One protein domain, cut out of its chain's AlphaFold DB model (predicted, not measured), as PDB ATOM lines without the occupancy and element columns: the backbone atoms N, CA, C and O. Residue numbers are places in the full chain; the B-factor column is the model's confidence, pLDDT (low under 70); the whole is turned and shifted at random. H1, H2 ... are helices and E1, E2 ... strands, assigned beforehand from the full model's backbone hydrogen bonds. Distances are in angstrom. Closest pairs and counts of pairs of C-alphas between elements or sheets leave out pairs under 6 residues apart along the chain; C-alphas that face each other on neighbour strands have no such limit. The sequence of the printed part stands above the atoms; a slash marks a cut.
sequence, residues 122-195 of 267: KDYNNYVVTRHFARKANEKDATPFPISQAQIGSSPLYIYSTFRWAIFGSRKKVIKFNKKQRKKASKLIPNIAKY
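Overview. This is residues 122 to 195 of the 267 residues of an uncharacterized protein of Candidatus Pelagibacter sp. TMED64 (UniProt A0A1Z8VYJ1). A long two-stranded hairpin, E1 and E2, makes the middle of an elongated body, and the long helix H2 runs back alongside E2. The long link between the strands, residues 137 to 157, makes a wide loop that comes back beside E1 at residues 145 to 146, while the short helix H1 lies at the start of E1 and the short H3 folds back on the last part of H2. The printed part has 74 residues with three named helices and two named strands, in the order H1, E1, E2, H2, H3; the sheet, E1 - E2, is antiparallel and the class is mixed, helices and strands. The whole is only just compact, close to loose, with a radius of gyration of the C-alphas of 13.1 A and spans of 39 by 24 by 15 A.

Arrangement. E1, residues 128 to 136, and E2, residues 158 to 166, form a hairpin and are antiparallel, at 160 degrees between their directions. C-alphas 128 and 166 face each other at 4.3 A, and C-alphas 136 and 158 also at 4.3 A. N 129 and O 165, at 2.9 A, and N 159 and O 135, at 2.8 A, are among the pairs within hydrogen-bond range. Residues 133 to 134 of E1 also pair, antiparallel, with residues 145 to 146. H2, residues 171 to 185, has 14 pairs of C-alphas within 8 A of E2, the closest being those of Ala 166 and Val 174, 5.6 A apart. E1 and H2 are near each other, with 5 pairs of C-alphas within 10 A. H3, residues 192 to 195, touches H2 at residues 182 to 185 alone; their closest C-alphas, of Arg 182 and Ala 193, are 5.9 A apart. H1, residues 122 to 126, comes closest to E1 at the C-alphas of Asp 123 and Val 129, 6.5 A apart, and is apart from E2, H2 and H3. In H1 and H2 every O i to N i+4 pair is within hydrogen-bond range; H3 is too short for such a pair.

Along the chain. E1 measures 26.6 A from C-alpha 128 at (137.928, 115.332, 166.774) to C-alpha 136, and E2 measures 25.1 A. H2 is 20.6 A long and begins with C-alpha 171 at (141.469, 107.266, 156.825). H1 is 6.4 A long, and H3, 5.4 A long, ends with C-alpha 195 at (124.788, 116.019, 153.067).

Size, cuts and confidence. The two C-alphas farthest apart, those of Asn 138 and Ser 170, are 38.7 A apart. The printed part has no cut. The link from E1 to E2, of 21 residues, is long. The mean pLDDT of the printed part is 93.1, and no printed residue is under 70.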
ATOM      1  N   LYS A 122     144.801 123.950 165.982       89.81
ATOM      2  CA  LYS A 122     144.492 123.389 167.304       89.81
ATOM      3  C   LYS A 122     143.425 122.293 167.224       89.81
ATOM      4  O   LYS A 122     143.542 121.282 167.914       89.81
ATOM      5  N   ASP A 123     142.419 122.453 166.371       90.00
ATOM      6  CA  ASP A 123     141.377 121.443 166.168       90.00
ATOM      7  C   ASP A 123     141.941 120.184 165.507       90.00
ATOM      8  O   ASP A 123     141.627 119.064 165.922       90.00
ATOM      9  N   TYR A 124     142.840 120.357 164.535       90.31
ATOM     10  CA  TYR A 124     143.558 119.240 163.925       90.31
ATOM     11  C   TYR A 124     144.488 118.530 164.904       90.31
ATOM     12  O   TYR A 124     144.625 117.319 164.792       90.31
ATOM     13  N   ASN A 125     145.040 119.211 165.909       87.56
ATOM     14  CA  ASN A 125     145.787 118.563 166.995       87.56
ATOM     15  C   ASN A 125     144.879 117.772 167.955       87.56
ATOM     16  O   ASN A 125     145.304 116.767 168.519       87.56
ATOM     17  N   ASN A 126     143.613 118.178 168.099       88.94
ATOM     18  CA  ASN A 126     142.615 117.481 168.920       88.94
ATOM     19  C   ASN A 126     141.947 116.292 168.204       88.94
ATOM     20  O   ASN A 126     141.211 115.523 168.829       88.94
ATOM     21  N   TYR A 127     142.182 116.139 166.897       92.56
ATOM     22  CA  TYR A 127     141.688 115.093 165.986       92.56
ATOM     23  C   TYR A 127     140.174 115.026 165.767       92.56
ATOM     24  O   TYR A 127     139.721 114.565 164.714       92.56
ATOM     25  N   VAL A 128     139.382 115.433 166.754       94.88
ATOM     26  CA  VAL A 128     137.928 115.332 166.774       94.88
ATOM     27  C   VAL A 128     137.340 116.654 167.235       94.88
ATOM     28  O   VAL A 128     137.661 117.139 168.315       94.88
ATOM     29  N   VAL A 129     136.399 117.164 166.453       95.50
ATOM     30  CA  VAL A 129     135.634 118.380 166.734       95.50
ATOM     31  C   VAL A 129     134.187 118.038 167.066       95.50
ATOM     32  O   VAL A 129     133.726 116.917 166.825       95.50
ATOM     33  N   THR A 130     133.458 118.994 167.625       96.00
ATOM     34  CA  THR A 130     132.005 118.898 167.796       96.00
ATOM     35  C   THR A 130     131.350 119.770 166.738       96.00
ATOM     36  O   THR A 130     131.749 120.914 166.560       96.00
ATOM     37  N   ARG A 131     130.373 119.212 166.023       94.94
ATOM     38  CA  ARG A 131     129.612 119.913 164.985       94.94
ATOM     39  C   ARG A 131     128.149 120.007 165.393       94.94
ATOM     40  O   ARG A 131     127.628 119.102 166.062       94.94
ATOM     41  N   HIS A 132     127.499 121.078 164.953       96.19
ATOM     42  CA  HIS A 132     126.107 121.386 165.262       96.19
ATOM     43  C   HIS A 132     125.350 121.664 163.975       96.19
ATOM     44  O   HIS A 132     125.767 122.475 163.156       96.19
ATOM     45  N   PHE A 133     124.235 120.967 163.797       96.12
ATOM     46  CA  PHE A 133     123.396 121.076 162.614       96.12
ATOM     47  C   PHE A 133     121.951 121.326 163.008       96.12
ATOM     48  O   PHE A 133     121.474 120.827 164.033       96.12
ATOM     49  N   ALA A 134     121.238 122.038 162.142       95.88
ATOM     50  CA  ALA A 134     119.806 122.231 162.248       95.88
ATOM     51  C   ALA A 134     119.092 121.912 160.934       95.88
ATOM     52  O   ALA A 134     119.659 121.994 159.844       95.88
ATOM     53  N   ARG A 135     117.813 121.558 161.048       94.81
ATOM     54  CA  ARG A 135     116.859 121.451 159.939       94.81
ATOM     55  C   ARG A 135     115.515 121.992 160.409       94.81
ATOM     56  O   ARG A 135     115.143 121.760 161.554       94.81
ATOM     57  N   LYS A 136     114.760 122.668 159.545       91.12
ATOM     58  CA  LYS A 136     113.395 123.101 159.881       91.12
ATOM     59  C   LYS A 136     112.520 121.910 160.278       91.12
ATOM     60  O   LYS A 136     112.482 120.906 159.570       91.12
ATOM     61  N   ALA A 137     111.800 122.011 161.387       89.88
ATOM     62  CA  ALA A 137     111.036 120.909 161.965       89.88
ATOM     63  C   ALA A 137     109.887 120.437 161.058       89.88
ATOM     64  O   ALA A 137     109.651 119.235 160.937       89.88
ATOM     65  N   ASN A 138     109.225 121.373 160.374       89.00
ATOM     66  CA  ASN A 138     108.078 121.125 159.496       89.00
ATOM     67  C   ASN A 138     108.450 120.597 158.095       89.00
ATOM     68  O   ASN A 138     107.589 120.063 157.404       89.00
ATOM     69  N   GLU A 139     109.711 120.708 157.673       89.00
ATOM     70  CA  GLU A 139     110.172 120.308 156.336       89.00
ATOM     71  C   GLU A 139     111.135 119.115 156.451       89.00
ATOM     72  O   GLU A 139     112.350 119.291 156.566       89.00
ATOM     73  N   LYS A 140     110.602 117.879 156.459       86.75
ATOM     74  CA  LYS A 140     111.378 116.632 156.681       86.75
ATOM     75  C   LYS A 140     112.571 116.465 155.736       86.75
ATOM     76  O   LYS A 140     113.610 115.966 156.168       86.75
ATOM     77  N   ASP A 141     112.427 116.932 154.501       87.62
ATOM     78  CA  ASP A 141     113.432 116.803 153.446       87.62
ATOM     79  C   ASP A 141     114.313 118.044 153.269       87.62
ATOM     80  O   ASP A 141     115.240 118.011 152.460       87.62
ATOM     81  N   ALA A 142     114.080 119.118 154.035       90.50
ATOM     82  CA  ALA A 142     114.902 120.322 153.956       90.50
ATOM     83  C   ALA A 142     116.380 120.006 154.213       90.50
ATOM     84  O   ALA A 142     116.714 119.236 155.120       90.50
ATOM     85  N   THR A 143     117.264 120.626 153.434       93.00
ATOM     86  CA  THR A 143     118.713 120.468 153.578       93.00
ATOM     87  C   THR A 143     119.152 120.906 154.981       93.00
ATOM     88  O   THR A 143     118.908 122.054 155.358       93.00
ATOM     89  N   PRO A 144     119.779 120.021 155.776       95.00
ATOM     90  CA  PRO A 144     120.366 120.392 157.057       95.00
ATOM     91  C   PRO A 144     121.564 121.312 156.841       95.00
ATOM     92  O   PRO A 144     122.313 121.129 155.884       95.00
ATOM     93  N   PHE A 145     121.771 122.256 157.748       94.75
ATOM     94  CA  PHE A 145     122.852 123.231 157.644       94.75
ATOM     95  C   PHE A 145     123.589 123.393 158.980       94.75
ATOM     96  O   PHE A 145     122.985 123.166 160.038       94.75
ATOM     97  N   PRO A 146     124.887 123.740 158.935       94.94
ATOM     98  CA  PRO A 146     125.687 123.978 160.128       94.94
ATOM     99  C   PRO A 146     125.243 125.252 160.851       94.94
ATOM    100  O   PRO A 146     124.893 126.252 160.222       94.94
ATOM    101  N   ILE A 147     125.265 125.210 162.179       95.00
ATOM    102  CA  ILE A 147     124.914 126.328 163.060       95.00
ATOM    103  C   ILE A 147     125.951 126.479 164.171       95.00
ATOM    104  O   ILE A 147     126.709 125.550 164.458       95.00
ATOM    105  N   SER A 148     125.926 127.617 164.857       92.88
ATOM    106  CA  SER A 148     126.742 127.813 166.050       92.88
ATOM    107  C   SER A 148     126.173 127.053 167.256       92.88
ATOM    108  O   SER A 148     124.969 126.789 167.349       92.88
ATOM    109  N   GLN A 149     127.022 126.758 168.244       92.69
ATOM    110  CA  GLN A 149     126.582 126.198 169.530       92.69
ATOM    111  C   GLN A 149     125.552 127.106 170.231       92.69
ATOM    112  O   GLN A 149     124.638 126.606 170.884       92.69
ATOM    113  N   ALA A 150     125.666 128.431 170.081       90.12
ATOM    114  CA  ALA A 150     124.771 129.402 170.717       90.12
ATOM    115  C   ALA A 150     123.341 129.378 170.145       90.12
ATOM    116  O   ALA A 150     122.408 129.860 170.781       90.12
ATOM    117  N   GLN A 151     123.156 128.812 168.950       90.94
ATOM    118  CA  GLN A 151     121.862 128.722 168.269       90.94
ATOM    119  C   GLN A 151     121.086 127.439 168.590       90.94
ATOM    120  O   GLN A 151     119.948 127.260 168.145       90.94
ATOM    121  N   ILE A 152     121.674 126.519 169.354       90.69
ATOM    122  CA  ILE A 152     121.016 125.262 169.707       90.69
ATOM    123  C   ILE A 152     119.853 125.542 170.654       90.69
ATOM    124  O   ILE A 152     120.023 126.142 171.709       90.69
ATOM    125  N   GLY A 153     118.662 125.082 170.272       88.62
ATOM    126  CA  GLY A 153     117.442 125.297 171.052       88.62
ATOM    127  C   GLY A 153     116.931 126.738 171.031       88.62
ATOM    128  O   GLY A 153     115.933 127.023 171.684       88.62
ATOM    129  N   SER A 154     117.556 127.639 170.263       84.81
ATOM    130  CA  SER A 154     117.118 129.035 170.180       84.81
ATOM    131  C   SER A 154     115.784 129.207 169.455       84.81
ATOM    132  O   SER A 154     115.230 130.297 169.481       84.81
ATOM    133  N   SER A 155     115.277 128.179 168.767       85.06
ATOM    134  CA  SER A 155     113.990 128.205 168.079       85.06
ATOM    135  C   SER A 155     113.323 126.822 168.076       85.06
ATOM    136  O   SER A 155     113.932 125.843 167.641       85.06
ATOM    137  N   PRO A 156     112.038 126.714 168.461       86.44
ATOM    138  CA  PRO A 156     111.292 125.456 168.376       86.44
ATOM    139  C   PRO A 156     110.942 125.064 166.929       86.44
ATOM    140  O   PRO A 156     110.454 123.964 166.685       86.44
ATOM    141  N   LEU A 157     111.181 125.950 165.954       87.94
ATOM    142  CA  LEU A 157     110.897 125.701 164.539       87.94
ATOM    143  C   LEU A 157     111.939 124.797 163.871       87.94
ATOM    144  O   LEU A 157     111.799 124.472 162.690       87.94
ATOM    145  N   TYR A 158     112.978 124.390 164.601       93.38
ATOM    146  CA  TYR A 158     114.087 123.598 164.093       93.38
ATOM    147  C   TYR A 158     114.316 122.347 164.939       93.38
ATOM    148  O   TYR A 158     114.113 122.323 166.149       93.38
ATOM    149  N   ILE A 159     114.767 121.291 164.270       95.00
ATOM    150  CA  ILE A 159     115.311 120.088 164.885       95.00
ATOM    151  C   ILE A 159     116.828 120.198 164.831       95.00
ATOM    152  O   ILE A 159     117.401 120.485 163.777       95.00
ATOM    153  N   TYR A 160     117.463 119.934 165.965       95.81
ATOM    154  CA  TYR A 160     118.896 120.094 166.165       95.81
ATOM    155  C   TYR A 160     119.596 118.738 166.239       95.81
ATOM    156  O   TYR A 160     119.034 117.752 166.717       95.81
ATOM    157  N   SER A 161     120.850 118.685 165.798       96.25
ATOM    158  CA  SER A 161     121.723 117.533 165.992       96.25
ATOM    159  C   SER A 161     123.135 117.981 166.334       96.25
ATOM    160  O   SER A 161     123.736 118.766 165.606       96.25
ATOM    161  N   THR A 162     123.667 117.431 167.423       96.69
ATOM    162  CA  THR A 162     125.043 117.652 167.871       96.69
ATOM    163  C   THR A 162     125.769 116.322 167.900       96.69
ATOM    164  O   THR A 162     125.283 115.344 168.477       96.69
ATOM    165  N   PHE A 163     126.942 116.266 167.280       96.50
ATOM    166  CA  PHE A 163     127.745 115.051 167.246       96.50
ATOM    167  C   PHE A 163     129.230 115.368 167.096       96.50
ATOM    168  O   PHE A 163     129.635 116.449 166.676       96.50
ATOM    169  N   ARG A 164     130.060 114.386 167.455       96.88
ATOM    170  CA  ARG A 164     131.513 114.468 167.286       96.88
ATOM    171  C   ARG A 164     131.894 114.124 165.852       96.88
ATOM    172  O   ARG A 164     131.267 113.252 165.255       96.88
ATOM    173  N   TRP A 165     132.957 114.720 165.334       97.12
ATOM    174  CA  TRP A 165     133.433 114.504 163.973       97.12
ATOM    175  C   TRP A 165     134.954 114.413 163.939       97.12
ATOM    176  O   TRP A 165     135.640 115.312 164.411       97.12
ATOM    177  N   ALA A 166     135.487 113.307 163.431       96.25
ATOM    178  CA  ALA A 166     136.921 113.123 163.281       96.25
ATOM    179  C   ALA A 166     137.400 113.830 162.010       96.25
ATOM    180  O   ALA A 166     136.895 113.549 160.920       96.25
ATOM    181  N   ILE A 167     138.383 114.709 162.174       94.31
ATOM    182  CA  ILE A 167     139.007 115.500 161.106       94.31
ATOM    183  C   ILE A 167     140.492 115.166 160.930       94.31
ATOM    184  O   ILE A 167     141.114 115.625 159.980       94.31
ATOM    185  N   PHE A 168     141.069 114.318 161.789       91.88
ATOM    186  CA  PHE A 168     142.455 113.869 161.656       91.88
ATOM    187  C   PHE A 168     142.649 112.384 161.994       91.88
ATOM    188  O   PHE A 168     141.838 111.765 162.689       91.88
ATOM    189  N   GLY A 169     143.748 111.810 161.498       87.81
ATOM    190  CA  GLY A 169     144.177 110.430 161.744       87.81
ATOM    191  C   GLY A 169     144.045 109.523 160.519       87.81
ATOM    192  O   GLY A 169     143.770 109.978 159.413       87.81
ATOM    193  N   SER A 170     144.239 108.212 160.698       90.50
ATOM    194  CA  SER A 170     144.181 107.258 159.575       90.50
ATOM    195  C   SER A 170     142.789 107.223 158.934       90.50
ATOM    196  O   SER A 170     141.790 107.067 159.655       90.50
ATOM    197  N   ARG A 171     142.720 107.225 157.600       90.38
ATOM    198  CA  ARG A 171     141.469 107.266 156.825       90.38
ATOM    199  C   ARG A 171     140.443 106.221 157.272       90.38
ATOM    200  O   ARG A 171     139.279 106.540 157.509       90.38
ATOM    201  N   LYS A 172     140.876 104.968 157.480       92.88
ATOM    202  CA  LYS A 172     139.999 103.864 157.931       92.88
ATOM    203  C   LYS A 172     139.340 104.147 159.287       92.88
ATOM    204  O   LYS A 172     138.146 103.887 159.457       92.88
ATOM    205  N   LYS A 173     140.095 104.680 160.257       92.38
ATOM    206  CA  LYS A 173     139.561 105.026 161.588       92.38
ATOM    207  C   LYS A 173     138.585 106.197 161.504       92.38
ATOM    208  O   LYS A 173     137.516 106.112 162.106       92.38
ATOM    209  N   VAL A 174     138.917 107.226 160.723       94.88
ATOM    210  CA  VAL A 174     138.068 108.409 160.519       94.88
ATOM    211  C   VAL A 174     136.730 108.009 159.901       94.88
ATOM    212  O   VAL A 174     135.687 108.278 160.490       94.88
ATOM    213  N   ILE A 175     136.739 107.243 158.803       96.00
ATOM    214  CA  ILE A 175     135.514 106.725 158.166       96.00
ATOM    215  C   ILE A 175     134.667 105.935 159.168       96.00
ATOM    216  O   ILE A 175     133.457 106.153 159.265       96.00
ATOM    217  N   LYS A 176     135.281 105.015 159.926       97.38
ATOM    218  CA  LYS A 176     134.563 104.188 160.908       97.38
ATOM    219  C   LYS A 176     133.915 105.048 161.996       97.38
ATOM    220  O   LYS A 176     132.750 104.823 162.332       97.38
ATOM    221  N   PHE A 177     134.646 106.027 162.529       97.19
ATOM    222  CA  PHE A 177     134.145 106.940 163.553       97.19
ATOM    223  C   PHE A 177     133.014 107.818 163.006       97.19
ATOM    224  O   PHE A 177     131.901 107.778 163.533       97.19
ATOM    225  N   ASN A 178     133.250 108.520 161.899       97.94
ATOM    226  CA  ASN A 178     132.293 109.443 161.288       97.94
ATOM    227  C   ASN A 178     131.021 108.726 160.822       97.94
ATOM    228  O   ASN A 178     129.918 109.227 161.039       97.94
ATOM    229  N   LYS A 179     131.118 107.490 160.314       97.81
ATOM    230  CA  LYS A 179     129.940 106.668 159.975       97.81
ATOM    231  C   LYS A 179     129.057 106.402 161.199       97.81
ATOM    232  O   LYS A 179     127.831 106.469 161.090       97.81
ATOM    233  N   LYS A 180     129.652 106.132 162.370       97.69
ATOM    234  CA  LYS A 180     128.908 105.940 163.630       97.69
ATOM    235  C   LYS A 180     128.224 107.234 164.072       97.69
ATOM    236  O   LYS A 180     127.069 107.190 164.489       97.69
ATOM    237  N   GLN A 181     128.912 108.367 163.968       97.62
ATOM    238  CA  GLN A 181     128.383 109.674 164.372       97.62
ATOM    239  C   GLN A 181     127.248 110.123 163.454       97.62
ATOM    240  O   GLN A 181     126.172 110.470 163.931       97.62
ATOM    241  N   ARG A 182     127.410 109.942 162.142       96.50
ATOM    242  CA  ARG A 182     126.362 110.177 161.148       96.50
ATOM    243  C   ARG A 182     125.107 109.348 161.420       96.50
ATOM    244  O   ARG A 182     124.004 109.877 161.350       96.50
ATOM    245  N   LYS A 183     125.254 108.069 161.796       96.19
ATOM    246  CA  LYS A 183     124.112 107.219 162.187       96.19
ATOM    247  C   LYS A 183     123.399 107.747 163.436       96.19
ATOM    248  O   LYS A 183     122.178 107.665 163.502       96.19
ATOM    249  N   LYS A 184     124.132 108.288 164.417       95.69
ATOM    250  CA  LYS A 184     123.525 108.938 165.593       95.69
ATOM    251  C   LYS A 184     122.764 110.200 165.193       95.69
ATOM    252  O   LYS A 184     121.605 110.330 165.562       95.69
ATOM    253  N   ALA A 185     123.386 111.063 164.395       95.81
ATOM    254  CA  ALA A 185     122.775 112.299 163.921       95.81
ATOM    255  C   ALA A 185     121.507 112.041 163.090       95.81
ATOM    256  O   ALA A 185     120.493 112.715 163.260       95.81
ATOM    257  N   SER A 186     121.525 110.976 162.279       95.81
ATOM    258  CA  SER A 186     120.393 110.561 161.440       95.81
ATOM    259  C   SER A 186     119.151 110.144 162.234       95.81
ATOM    260  O   SER A 186     118.067 110.096 161.668       95.81
ATOM    261  N   LYS A 187     119.266 109.860 163.540       95.06
ATOM    262  CA  LYS A 187     118.088 109.607 164.385       95.06
ATOM    263  C   LYS A 187     117.230 110.861 164.571       95.06
ATOM    264  O   LYS A 187     116.020 110.742 164.698       95.06
ATOM    265  N   LEU A 188     117.862 112.036 164.600       94.69
ATOM    266  CA  LEU A 188     117.190 113.327 164.776       94.69
ATOM    267  C   LEU A 188     116.932 114.003 163.424       94.69
ATOM    268  O   LEU A 188     115.853 114.537 163.181       94.69
ATOM    269  N   ILE A 189     117.906 113.943 162.514       95.25
ATOM    270  CA  ILE A 189     117.832 114.547 161.181       95.25
ATOM    271  C   ILE A 189     118.062 113.445 160.130       95.25
ATOM    272  O   ILE A 189     119.202 113.228 159.720       95.25
ATOM    273  N   PRO A 190     117.015 112.725 159.682       93.06
ATOM    274  CA  PRO A 190     117.163 111.521 158.852       93.06
ATOM    275  C   PRO A 190     117.944 111.718 157.552       93.06
ATOM    276  O   PRO A 190     118.690 110.835 157.128       93.06
ATOM    277  N   ASN A 191     117.814 112.888 156.927       92.62
ATOM    278  CA  ASN A 191     118.483 113.211 155.673       92.62
ATOM    279  C   ASN A 191     119.927 113.724 155.849       92.62
ATOM    280  O   ASN A 191     120.618 113.861 154.843       92.62
ATOM    281  N   ILE A 192     120.438 113.923 157.075       93.50
ATOM    282  CA  ILE A 192     121.791 114.471 157.310       93.50
ATOM    283  C   ILE A 192     122.891 113.635 156.658       93.50
ATOM    284  O   ILE A 192     123.891 114.165 156.184       93.50
ATOM    285  N   ALA A 193     122.695 112.316 156.567       90.88
ATOM    286  CA  ALA A 193     123.696 111.431 155.994       90.88
ATOM    287  C   ALA A 193     123.962 111.680 154.501       90.88
ATOM    288  O   ALA A 193     125.046 111.333 154.030       90.88
ATOM    289  N   LYS A 194     122.992 112.267 153.784       91.00
ATOM    290  CA  LYS A 194     123.107 112.633 152.366       91.00
ATOM    291  C   LYS A 194     124.015 113.848 152.158       91.00
ATOM    292  O   LYS A 194     124.649 113.947 151.117       91.00
ATOM    293  N   TYR A 195     124.097 114.729 153.155       89.62
ATOM    294  CA  TYR A 195     124.788 116.019 153.067       89.62
ATOM    295  C   TYR A 195     126.103 116.058 153.847       89.62
ATOM    296  O   TYR A 195     126.755 117.092 153.887       89.62
TER     297      TYR A 195